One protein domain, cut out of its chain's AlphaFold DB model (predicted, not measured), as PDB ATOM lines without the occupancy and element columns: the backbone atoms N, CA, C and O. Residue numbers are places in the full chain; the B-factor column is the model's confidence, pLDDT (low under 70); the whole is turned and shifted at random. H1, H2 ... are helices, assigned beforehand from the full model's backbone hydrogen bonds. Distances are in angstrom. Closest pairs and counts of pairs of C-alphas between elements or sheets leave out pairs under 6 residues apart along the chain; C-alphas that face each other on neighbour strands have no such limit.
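AT A GLANCE: This is residues 204 to 270 of the 347 residues of an uncharacterized protein of Monoraphidium neglectum (UniProt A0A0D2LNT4). A long helix, H1, and a shorter one, H2, make an open V with unequal arms, joined at its point by a short link, with H2 folding back without meeting H1. The printed part has 67 residues, with two named helices in the order H1, H2 and no named strand; the class is all helix. It is extended, with a radius of gyration of the C-alphas of 20.9 A, and flat, spanning 65 by 33 by 16 A.

IN THESE COORDINATES: H1, residues 204 to 243, runs 58.0 A from C-alpha 204 at (318.387, 370.556, 353.094) to C-alpha 243 at (364.792, 338.121, 340.655). H2, residues 250 to 268, runs 27.3 A and ends with C-alpha 268 at (350.891, 359.175, 319.894).

HOW THE PARTS SIT: H1 and H2 are apart, with no C-alpha of the one within 8 A of the other. In both helices every O i to N i+4 pair is within hydrogen-bond range.

THE WHOLE: The C-alphas farthest apart, of Ser 204 and Gly 249, are 65.6 A apart. The printed part has no cut. Mean pLDDT of the printed part is 77.0; residues 204 to 207, 244 to 248, 250 to 251 and 266 to 270 are under 70.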
ATOM      1  N   SER A 204     318.156 371.016 354.475       57.69
ATOM      2  CA  SER A 204     318.387 370.556 353.094       57.69
ATOM      3  C   SER A 204     319.795 370.880 352.588       57.69
ATOM      4  O   SER A 204     320.362 370.086 351.841       57.69
ATOM      5  N   ALA A 205     320.375 372.011 353.002       59.84
ATOM      6  CA  ALA A 205     321.750 372.370 352.654       59.84
ATOM      7  C   ALA A 205     322.764 371.434 353.339       59.84
ATOM      8  O   ALA A 205     323.700 370.969 352.697       59.84
ATOM      9  N   LEU A 206     322.519 371.077 354.606       60.75
ATOM     10  CA  LEU A 206     323.368 370.150 355.360       60.75
ATOM     11  C   LEU A 206     323.311 368.712 354.803       60.75
ATOM     12  O   LEU A 206     324.316 368.009 354.775       60.75
ATOM     13  N   MET A 207     322.139 368.269 354.331       68.44
ATOM     14  CA  MET A 207     321.973 366.969 353.664       68.44
ATOM     15  C   MET A 207     322.648 366.926 352.287       68.44
ATOM     16  O   MET A 207     323.243 365.905 351.947       68.44
ATOM     17  N   ALA A 208     322.585 368.011 351.509       72.62
ATOM     18  CA  ALA A 208     323.272 368.101 350.221       72.62
ATOM     19  C   ALA A 208     324.800 368.041 350.392       72.62
ATOM     20  O   ALA A 208     325.459 367.273 349.694       72.62
ATOM     21  N   ASP A 209     325.340 368.756 351.382       74.56
ATOM     22  CA  ASP A 209     326.760 368.706 351.749       74.56
ATOM     23  C   ASP A 209     327.168 367.302 352.249       74.56
ATOM     24  O   ASP A 209     328.143 366.713 351.786       74.56
ATOM     25  N   GLN A 210     326.344 366.660 353.088       78.81
ATOM     26  CA  GLN A 210     326.597 365.286 353.538       78.81
ATOM     27  C   GLN A 210     326.565 364.256 352.388       78.81
ATOM     28  O   GLN A 210     327.306 363.268 352.411       78.81
ATOM     29  N   GLN A 211     325.719 364.454 351.375       80.25
ATOM     30  CA  GLN A 211     325.689 363.602 350.182       80.25
ATOM     31  C   GLN A 211     326.913 363.829 349.285       80.25
ATOM     32  O   GLN A 211     327.475 362.853 348.782       80.25
ATOM     33  N   GLN A 212     327.366 365.077 349.142       80.56
ATOM     34  CA  GLN A 212     328.594 365.416 348.420       80.56
ATOM     35  C   GLN A 212     329.820 364.781 349.087       80.56
ATOM     36  O   GLN A 212     330.559 364.062 348.421       80.56
ATOM     37  N   GLN A 213     329.952 364.890 350.412       84.00
ATOM     38  CA  GLN A 213     331.042 364.260 351.170       84.00
ATOM     39  C   GLN A 213     331.061 362.728 351.024       84.00
ATOM     40  O   GLN A 213     332.124 362.114 350.918       84.00
ATOM     41  N   ARG A 214     329.890 362.077 350.964       77.31
ATOM     42  CA  ARG A 214     329.801 360.629 350.701       77.31
ATOM     43  C   ARG A 214     330.237 360.271 349.283       77.31
ATOM     44  O   ARG A 214     330.890 359.245 349.098       77.31
ATOM     45  N   HIS A 215     329.878 361.083 348.293       77.75
ATOM     46  CA  HIS A 215     330.262 360.859 346.902       77.75
ATOM     47  C   HIS A 215     331.767 361.081 346.692       77.75
ATOM     48  O   HIS A 215     332.443 360.241 346.099       77.75
ATOM     49  N   GLU A 216     332.317 362.151 347.263       82.06
ATOM     50  CA  GLU A 216     333.754 362.422 347.277       82.06
ATOM     51  C   GLU A 216     334.528 361.320 348.002       82.06
ATOM     52  O   GLU A 216     335.538 360.845 347.486       82.06
ATOM     53  N   GLY A 217     334.015 360.818 349.130       88.75
ATOM     54  CA  GLY A 217     334.589 359.668 349.831       88.75
ATOM     55  C   GLY A 217     334.613 358.391 348.983       88.75
ATOM     56  O   GLY A 217     335.600 357.657 348.999       88.75
ATOM     57  N   GLN A 218     333.566 358.132 348.190       85.12
ATOM     58  CA  GLN A 218     333.526 356.989 347.267       85.12
ATOM     59  C   GLN A 218     334.518 357.140 346.107       85.12
ATOM     60  O   GLN A 218     335.190 356.170 345.744       85.12
ATOM     61  N   LEU A 219     334.645 358.342 345.539       81.44
ATOM     62  CA  LEU A 219     335.636 358.626 344.501       81.44
ATOM     63  C   LEU A 219     337.059 358.513 345.055       81.44
ATOM     64  O   LEU A 219     337.881 357.822 344.456       81.44
ATOM     65  N   ALA A 220     337.324 359.081 346.230       88.75
ATOM     66  CA  ALA A 220     338.607 358.977 346.914       88.75
ATOM     67  C   ALA A 220     338.962 357.519 347.250       88.75
ATOM     68  O   ALA A 220     340.101 357.105 347.038       88.75
ATOM     69  N   ALA A 221     337.996 356.705 347.690       88.62
ATOM     70  CA  ALA A 221     338.196 355.275 347.925       88.62
ATOM     71  C   ALA A 221     338.526 354.519 346.627       88.62
ATOM     72  O   ALA A 221     339.450 353.703 346.595       88.62
ATOM     73  N   ARG A 222     337.827 354.828 345.528       85.50
ATOM     74  CA  ARG A 222     338.091 354.241 344.205       85.50
ATOM     75  C   ARG A 222     339.454 354.665 343.654       85.50
ATOM     76  O   ARG A 222     340.158 353.855 343.044       85.50
ATOM     77  N   GLU A 223     339.853 355.913 343.879       84.56
ATOM     78  CA  GLU A 223     341.184 356.408 343.540       84.56
ATOM     79  C   GLU A 223     342.272 355.748 344.387       84.56
ATOM     80  O   GLU A 223     343.299 355.352 343.835       84.56
ATOM     81  N   ALA A 224     342.053 355.580 345.694       89.31
ATOM     82  CA  ALA A 224     342.979 354.900 346.595       89.31
ATOM     83  C   ALA A 224     343.172 353.434 346.188       89.31
ATOM     84  O   ALA A 224     344.306 352.997 346.002       89.31
ATOM     85  N   GLU A 225     342.089 352.703 345.909       87.81
ATOM     86  CA  GLU A 225     342.156 351.330 345.394       87.81
ATOM     87  C   GLU A 225     342.888 351.273 344.038       87.81
ATOM     88  O   GLU A 225     343.690 350.374 343.767       87.81
ATOM     89  N   GLY A 226     342.663 352.271 343.178       88.56
ATOM     90  CA  GLY A 226     343.388 352.438 341.922       88.56
ATOM     91  C   GLY A 226     344.889 352.671 342.120       88.56
ATOM     92  O   GLY A 226     345.693 352.106 341.371       88.56
ATOM     93  N   ARG A 227     345.279 353.467 343.124       88.44
ATOM     94  CA  ARG A 227     346.678 353.723 343.499       88.44
ATOM     95  C   ARG A 227     347.333 352.464 344.061       88.44
ATOM     96  O   ARG A 227     348.411 352.118 343.589       88.44
ATOM     97  N   GLU A 228     346.669 351.729 344.947       86.38
ATOM     98  CA  GLU A 228     347.173 350.459 345.493       86.38
ATOM     99  C   GLU A 228     347.368 349.403 344.394       86.38
ATOM    100  O   GLU A 228     348.428 348.789 344.292       86.38
ATOM    101  N   LYS A 229     346.426 349.276 343.447       87.19
ATOM    102  CA  LYS A 229     346.595 348.397 342.272       87.19
ATOM    103  C   LYS A 229     347.732 348.825 341.341       87.19
ATOM    104  O   LYS A 229     348.222 348.003 340.561       87.19
ATOM    105  N   ARG A 230     348.090 350.113 341.310       89.25
ATOM    106  CA  ARG A 230     349.240 350.618 340.536       89.25
ATOM    107  C   ARG A 230     350.547 350.341 341.274       89.25
ATOM    108  O   ARG A 230     351.467 349.864 340.620       89.25
ATOM    109  N   LYS A 231     350.592 350.565 342.592       91.62
ATOM    110  CA  LYS A 231     351.727 350.209 343.456       91.62
ATOM    111  C   LYS A 231     352.023 348.719 343.365       91.62
ATOM    112  O   LYS A 231     353.084 348.371 342.886       91.62
ATOM    113  N   TRP A 232     351.025 347.857 343.571       89.75
ATOM    114  CA  TRP A 232     351.186 346.405 343.452       89.75
ATOM    115  C   TRP A 232     351.739 345.968 342.086       89.75
ATOM    116  O   TRP A 232     352.584 345.085 342.004       89.75
ATOM    117  N   ARG A 233     351.302 346.605 340.991       86.12
ATOM    118  CA  ARG A 233     351.856 346.340 339.650       86.12
ATOM    119  C   ARG A 233     353.297 346.832 339.486       86.12
ATOM    120  O   ARG A 233     354.033 346.221 338.716       86.12
ATOM    121  N   SER A 234     353.670 347.926 340.148       84.12
ATOM    122  CA  SER A 234     355.056 348.399 340.209       84.12
ATOM    123  C   SER A 234     355.901 347.444 341.038       84.12
ATOM    124  O   SER A 234     356.864 346.912 340.514       84.12
ATOM    125  N   ASP A 235     355.467 347.115 342.252       87.38
ATOM    126  CA  ASP A 235     356.190 346.249 343.183       87.38
ATOM    127  C   ASP A 235     356.392 344.845 342.598       87.38
ATOM    128  O   ASP A 235     357.470 344.273 342.694       87.38
ATOM    129  N   GLN A 236     355.386 344.295 341.903       84.62
ATOM    130  CA  GLN A 236     355.526 343.036 341.162       84.62
ATOM    131  C   GLN A 236     356.575 343.127 340.053       84.62
ATOM    132  O   GLN A 236     357.297 342.169 339.792       84.62
ATOM    133  N   LYS A 237     356.649 344.271 339.372       82.94
ATOM    134  CA  LYS A 237     357.641 344.498 338.328       82.94
ATOM    135  C   LYS A 237     359.037 344.676 338.916       82.94
ATOM    136  O   LYS A 237     359.975 344.142 338.340       82.94
ATOM    137  N   ASP A 238     359.157 345.386 340.030       81.75
ATOM    138  CA  ASP A 238     360.418 345.616 340.729       81.75
ATOM    139  C   ASP A 238     360.950 344.297 341.322       81.75
ATOM    140  O   ASP A 238     362.108 343.959 341.103       81.75
ATOM    141  N   LEU A 239     360.078 343.461 341.899       87.69
ATOM    142  CA  LEU A 239     360.410 342.102 342.344       87.69
ATOM    143  C   LEU A 239     360.891 341.202 341.192       87.69
ATOM    144  O   LEU A 239     361.869 340.469 341.333       87.69
ATOM    145  N   LEU A 240     360.220 341.242 340.036       78.12
ATOM    146  CA  LEU A 240     360.665 340.510 338.842       78.12
ATOM    147  C   LEU A 240     362.016 341.022 338.334       78.12
ATOM    148  O   LEU A 240     362.835 340.237 337.864       78.12
ATOM    149  N   ASP A 241     362.239 342.327 338.443       75.88
ATOM    150  CA  ASP A 241     363.467 343.010 338.060       75.88
ATOM    151  C   ASP A 241     364.640 342.737 339.032       75.88
ATOM    152  O   ASP A 241     365.789 342.895 338.621       75.88
ATOM    153  N   GLU A 242     364.371 342.344 340.284       81.38
ATOM    154  CA  GLU A 242     365.357 341.885 341.281       81.38
ATOM    155  C   GLU A 242     365.669 340.387 341.145       81.38
ATOM    156  O   GLU A 242     366.821 339.973 341.267       81.38
ATOM    157  N   MET A 243     364.652 339.571 340.846       75.19
ATOM    158  CA  MET A 243     364.792 338.121 340.655       75.19
ATOM    159  C   MET A 243     365.475 337.752 339.332       75.19
ATOM    160  O   MET A 243     366.048 336.669 339.208       75.19
ATOM    161  N   LEU A 244     365.403 338.631 338.329       64.69
ATOM    162  CA  LEU A 244     366.056 338.451 337.037       64.69
ATOM    163  C   LEU A 244     367.222 339.437 336.928       64.69
ATOM    164  O   LEU A 244     366.977 340.627 336.720       64.69
ATOM    165  N   PRO A 245     368.489 338.984 337.015       61.41
ATOM    166  CA  PRO A 245     369.622 339.864 336.777       61.41
ATOM    167  C   PRO A 245     369.506 340.454 335.366       61.41
ATOM    168  O   PRO A 245     369.633 339.756 334.358       61.41
ATOM    169  N   LYS A 246     369.212 341.755 335.287       63.66
ATOM    170  CA  LYS A 246     369.208 342.497 334.024       63.66
ATOM    171  C   LYS A 246     370.617 342.480 333.452       63.66
ATOM    172  O   LYS A 246     371.571 342.692 334.193       63.66
ATOM    173  N   ALA A 247     370.733 342.306 332.138       61.50
ATOM    174  CA  ALA A 247     371.988 342.501 331.421       61.50
ATOM    175  C   ALA A 247     372.542 343.903 331.744       61.50
ATOM    176  O   ALA A 247     371.992 344.927 331.333       61.50
ATOM    177  N   THR A 248     373.580 343.956 332.571       45.72
ATOM    178  CA  THR A 248     374.193 345.187 333.059       45.72
ATOM    179  C   THR A 248     375.111 345.749 331.978       45.72
ATOM    180  O   THR A 248     376.223 345.280 331.772       45.72
ATOM    181  N   GLY A 249     374.639 346.779 331.269       73.44
ATOM    182  CA  GLY A 249     375.425 347.511 330.278       73.44
ATOM    183  C   GLY A 249     374.852 348.899 329.991       73.44
ATOM    184  O   GLY A 249     373.638 349.117 330.054       73.44
ATOM    185  N   ARG A 250     375.726 349.860 329.653       69.06
ATOM    186  CA  ARG A 250     375.343 351.219 329.207       69.06
ATOM    187  C   ARG A 250     374.413 351.163 327.987       69.06
ATOM    188  O   ARG A 250     373.536 352.010 327.846       69.06
ATOM    189  N   GLU A 251     374.557 350.125 327.173       64.38
ATOM    190  CA  GLU A 251     373.738 349.845 325.992       64.38
ATOM    191  C   GLU A 251     372.312 349.418 326.356       64.38
ATOM    192  O   GLU A 251     371.362 349.986 325.828       64.38
ATOM    193  N   ALA A 252     372.130 348.562 327.366       71.94
ATOM    194  CA  ALA A 252     370.802 348.171 327.845       71.94
ATOM    195  C   ALA A 252     370.014 349.359 328.440       71.94
ATOM    196  O   ALA A 252     368.786 349.422 328.350       71.94
ATOM    197  N   LEU A 253     370.705 350.347 329.026       71.69
ATOM    198  CA  LEU A 253     370.080 351.591 329.492       71.69
ATOM    199  C   LEU A 253     369.644 352.493 328.331       71.69
ATOM    200  O   LEU A 253     368.571 353.101 328.397       71.69
ATOM    201  N   VAL A 254     370.457 352.578 327.276       77.19
ATOM    202  CA  VAL A 254     370.129 353.337 326.060       77.19
ATOM    203  C   VAL A 254     368.970 352.675 325.318       77.19
ATOM    204  O   VAL A 254     368.029 353.368 324.937       77.19
ATOM    205  N   GLU A 255     368.960 351.349 325.221       77.19
ATOM    206  CA  GLU A 255     367.896 350.574 324.587       77.19
ATOM    207  C   GLU A 255     366.587 350.649 325.384       77.19
ATOM    208  O   GLU A 255     365.534 350.947 324.825       77.19
ATOM    209  N   LYS A 256     366.635 350.543 326.720       79.81
ATOM    210  CA  LYS A 256     365.456 350.759 327.580       79.81
ATOM    211  C   LYS A 256     364.915 352.189 327.475       79.81
ATOM    212  O   LYS A 256     363.703 352.398 327.589       79.81
ATOM    213  N   ARG A 257     365.783 353.186 327.271       84.31
ATOM    214  CA  ARG A 257     365.379 354.586 327.050       84.31
ATOM    215  C   ARG A 257     364.777 354.783 325.654       84.31
ATOM    216  O   ARG A 257     363.761 355.468 325.552       84.31
ATOM    217  N   MET A 258     365.346 354.162 324.623       80.50
ATOM    218  CA  MET A 258     364.820 354.162 323.253       80.50
ATOM    219  C   MET A 258     363.463 353.462 323.182       80.50
ATOM    220  O   MET A 258     362.498 354.094 322.772       80.50
ATOM    221  N   ALA A 259     363.334 352.249 323.719       79.50
ATOM    222  CA  ALA A 259     362.083 351.492 323.738       79.50
ATOM    223  C   ALA A 259     360.967 352.207 324.521       79.50
ATOM    224  O   ALA A 259     359.805 352.184 324.123       79.50
ATOM    225  N   ARG A 260     361.295 352.908 325.620       79.38
ATOM    226  CA  ARG A 260     360.319 353.765 326.325       79.38
ATOM    227  C   ARG A 260     359.880 354.959 325.480       79.38
ATOM    228  O   ARG A 260     358.704 355.310 325.509       79.38
ATOM    229  N   ARG A 261     360.809 355.588 324.756       82.50
ATOM    230  CA  ARG A 261     360.516 356.732 323.884       82.50
ATOM    231  C   ARG A 261     359.701 356.307 322.668       82.50
ATOM    232  O   ARG A 261     358.767 357.006 322.301       82.50
ATOM    233  N   GLU A 262     360.015 355.154 322.097       78.12
ATOM    234  CA  GLU A 262     359.304 354.558 320.971       78.12
ATOM    235  C   GLU A 262     357.918 354.061 321.380       78.12
ATOM    236  O   GLU A 262     356.961 354.337 320.679       78.12
ATOM    237  N   ALA A 263     357.752 353.456 322.560       75.88
ATOM    238  CA  ALA A 263     356.430 353.084 323.071       75.88
ATOM    239  C   ALA A 263     355.549 354.303 323.405       75.88
ATOM    240  O   ALA A 263     354.328 354.243 323.264       75.88
ATOM    241  N   ALA A 264     356.148 355.412 323.859       76.50
ATOM    242  CA  ALA A 264     355.433 356.677 324.025       76.50
ATOM    243  C   ALA A 264     355.047 357.268 322.664       76.50
ATOM    244  O   ALA A 264     353.902 357.664 322.474       76.50
ATOM    245  N   LYS A 265     355.968 357.239 321.696       77.06
ATOM    246  CA  LYS A 265     355.715 357.714 320.340       77.06
ATOM    247  C   LYS A 265     354.680 356.856 319.612       77.06
ATOM    248  O   LYS A 265     353.789 357.417 319.014       77.06
ATOM    249  N   ALA A 266     354.694 355.535 319.760       68.69
ATOM    250  CA  ALA A 266     353.703 354.618 319.193       68.69
ATOM    251  C   ALA A 266     352.305 354.762 319.820       68.69
ATOM    252  O   ALA A 266     351.315 354.389 319.200       68.69
ATOM    253  N   ARG A 267     352.197 355.309 321.042       68.44
ATOM    254  CA  ARG A 267     350.901 355.725 321.606       68.44
ATOM    255  C   ARG A 267     350.373 357.008 320.969       68.44
ATOM    256  O   ARG A 267     349.161 357.151 320.875       68.44
ATOM    257  N   GLU A 268     351.256 357.914 320.557       60.25
ATOM    258  CA  GLU A 268     350.891 359.175 319.894       60.25
ATOM    259  C   GLU A 268     350.736 359.029 318.367       60.25
ATOM    260  O   GLU A 268     349.877 359.683 317.786       60.25
ATOM    261  N   ASP A 269     351.499 358.127 317.743       59.22
ATOM    262  CA  ASP A 269     351.439 357.721 316.329       59.22
ATOM    263  C   ASP A 269     350.436 356.571 316.102       59.22
ATOM    264  O   ASP A 269     350.416 355.971 315.027       59.22
ATOM    265  N   SER A 270     349.588 356.241 317.091       44.00
ATOM    266  CA  SER A 270     348.429 355.381 316.834       44.00
ATOM    267  C   SER A 270     347.609 356.052 315.730       44.00
ATOM    268  O   SER A 270     347.172 357.189 315.935       44.00
TER     269      SER A 270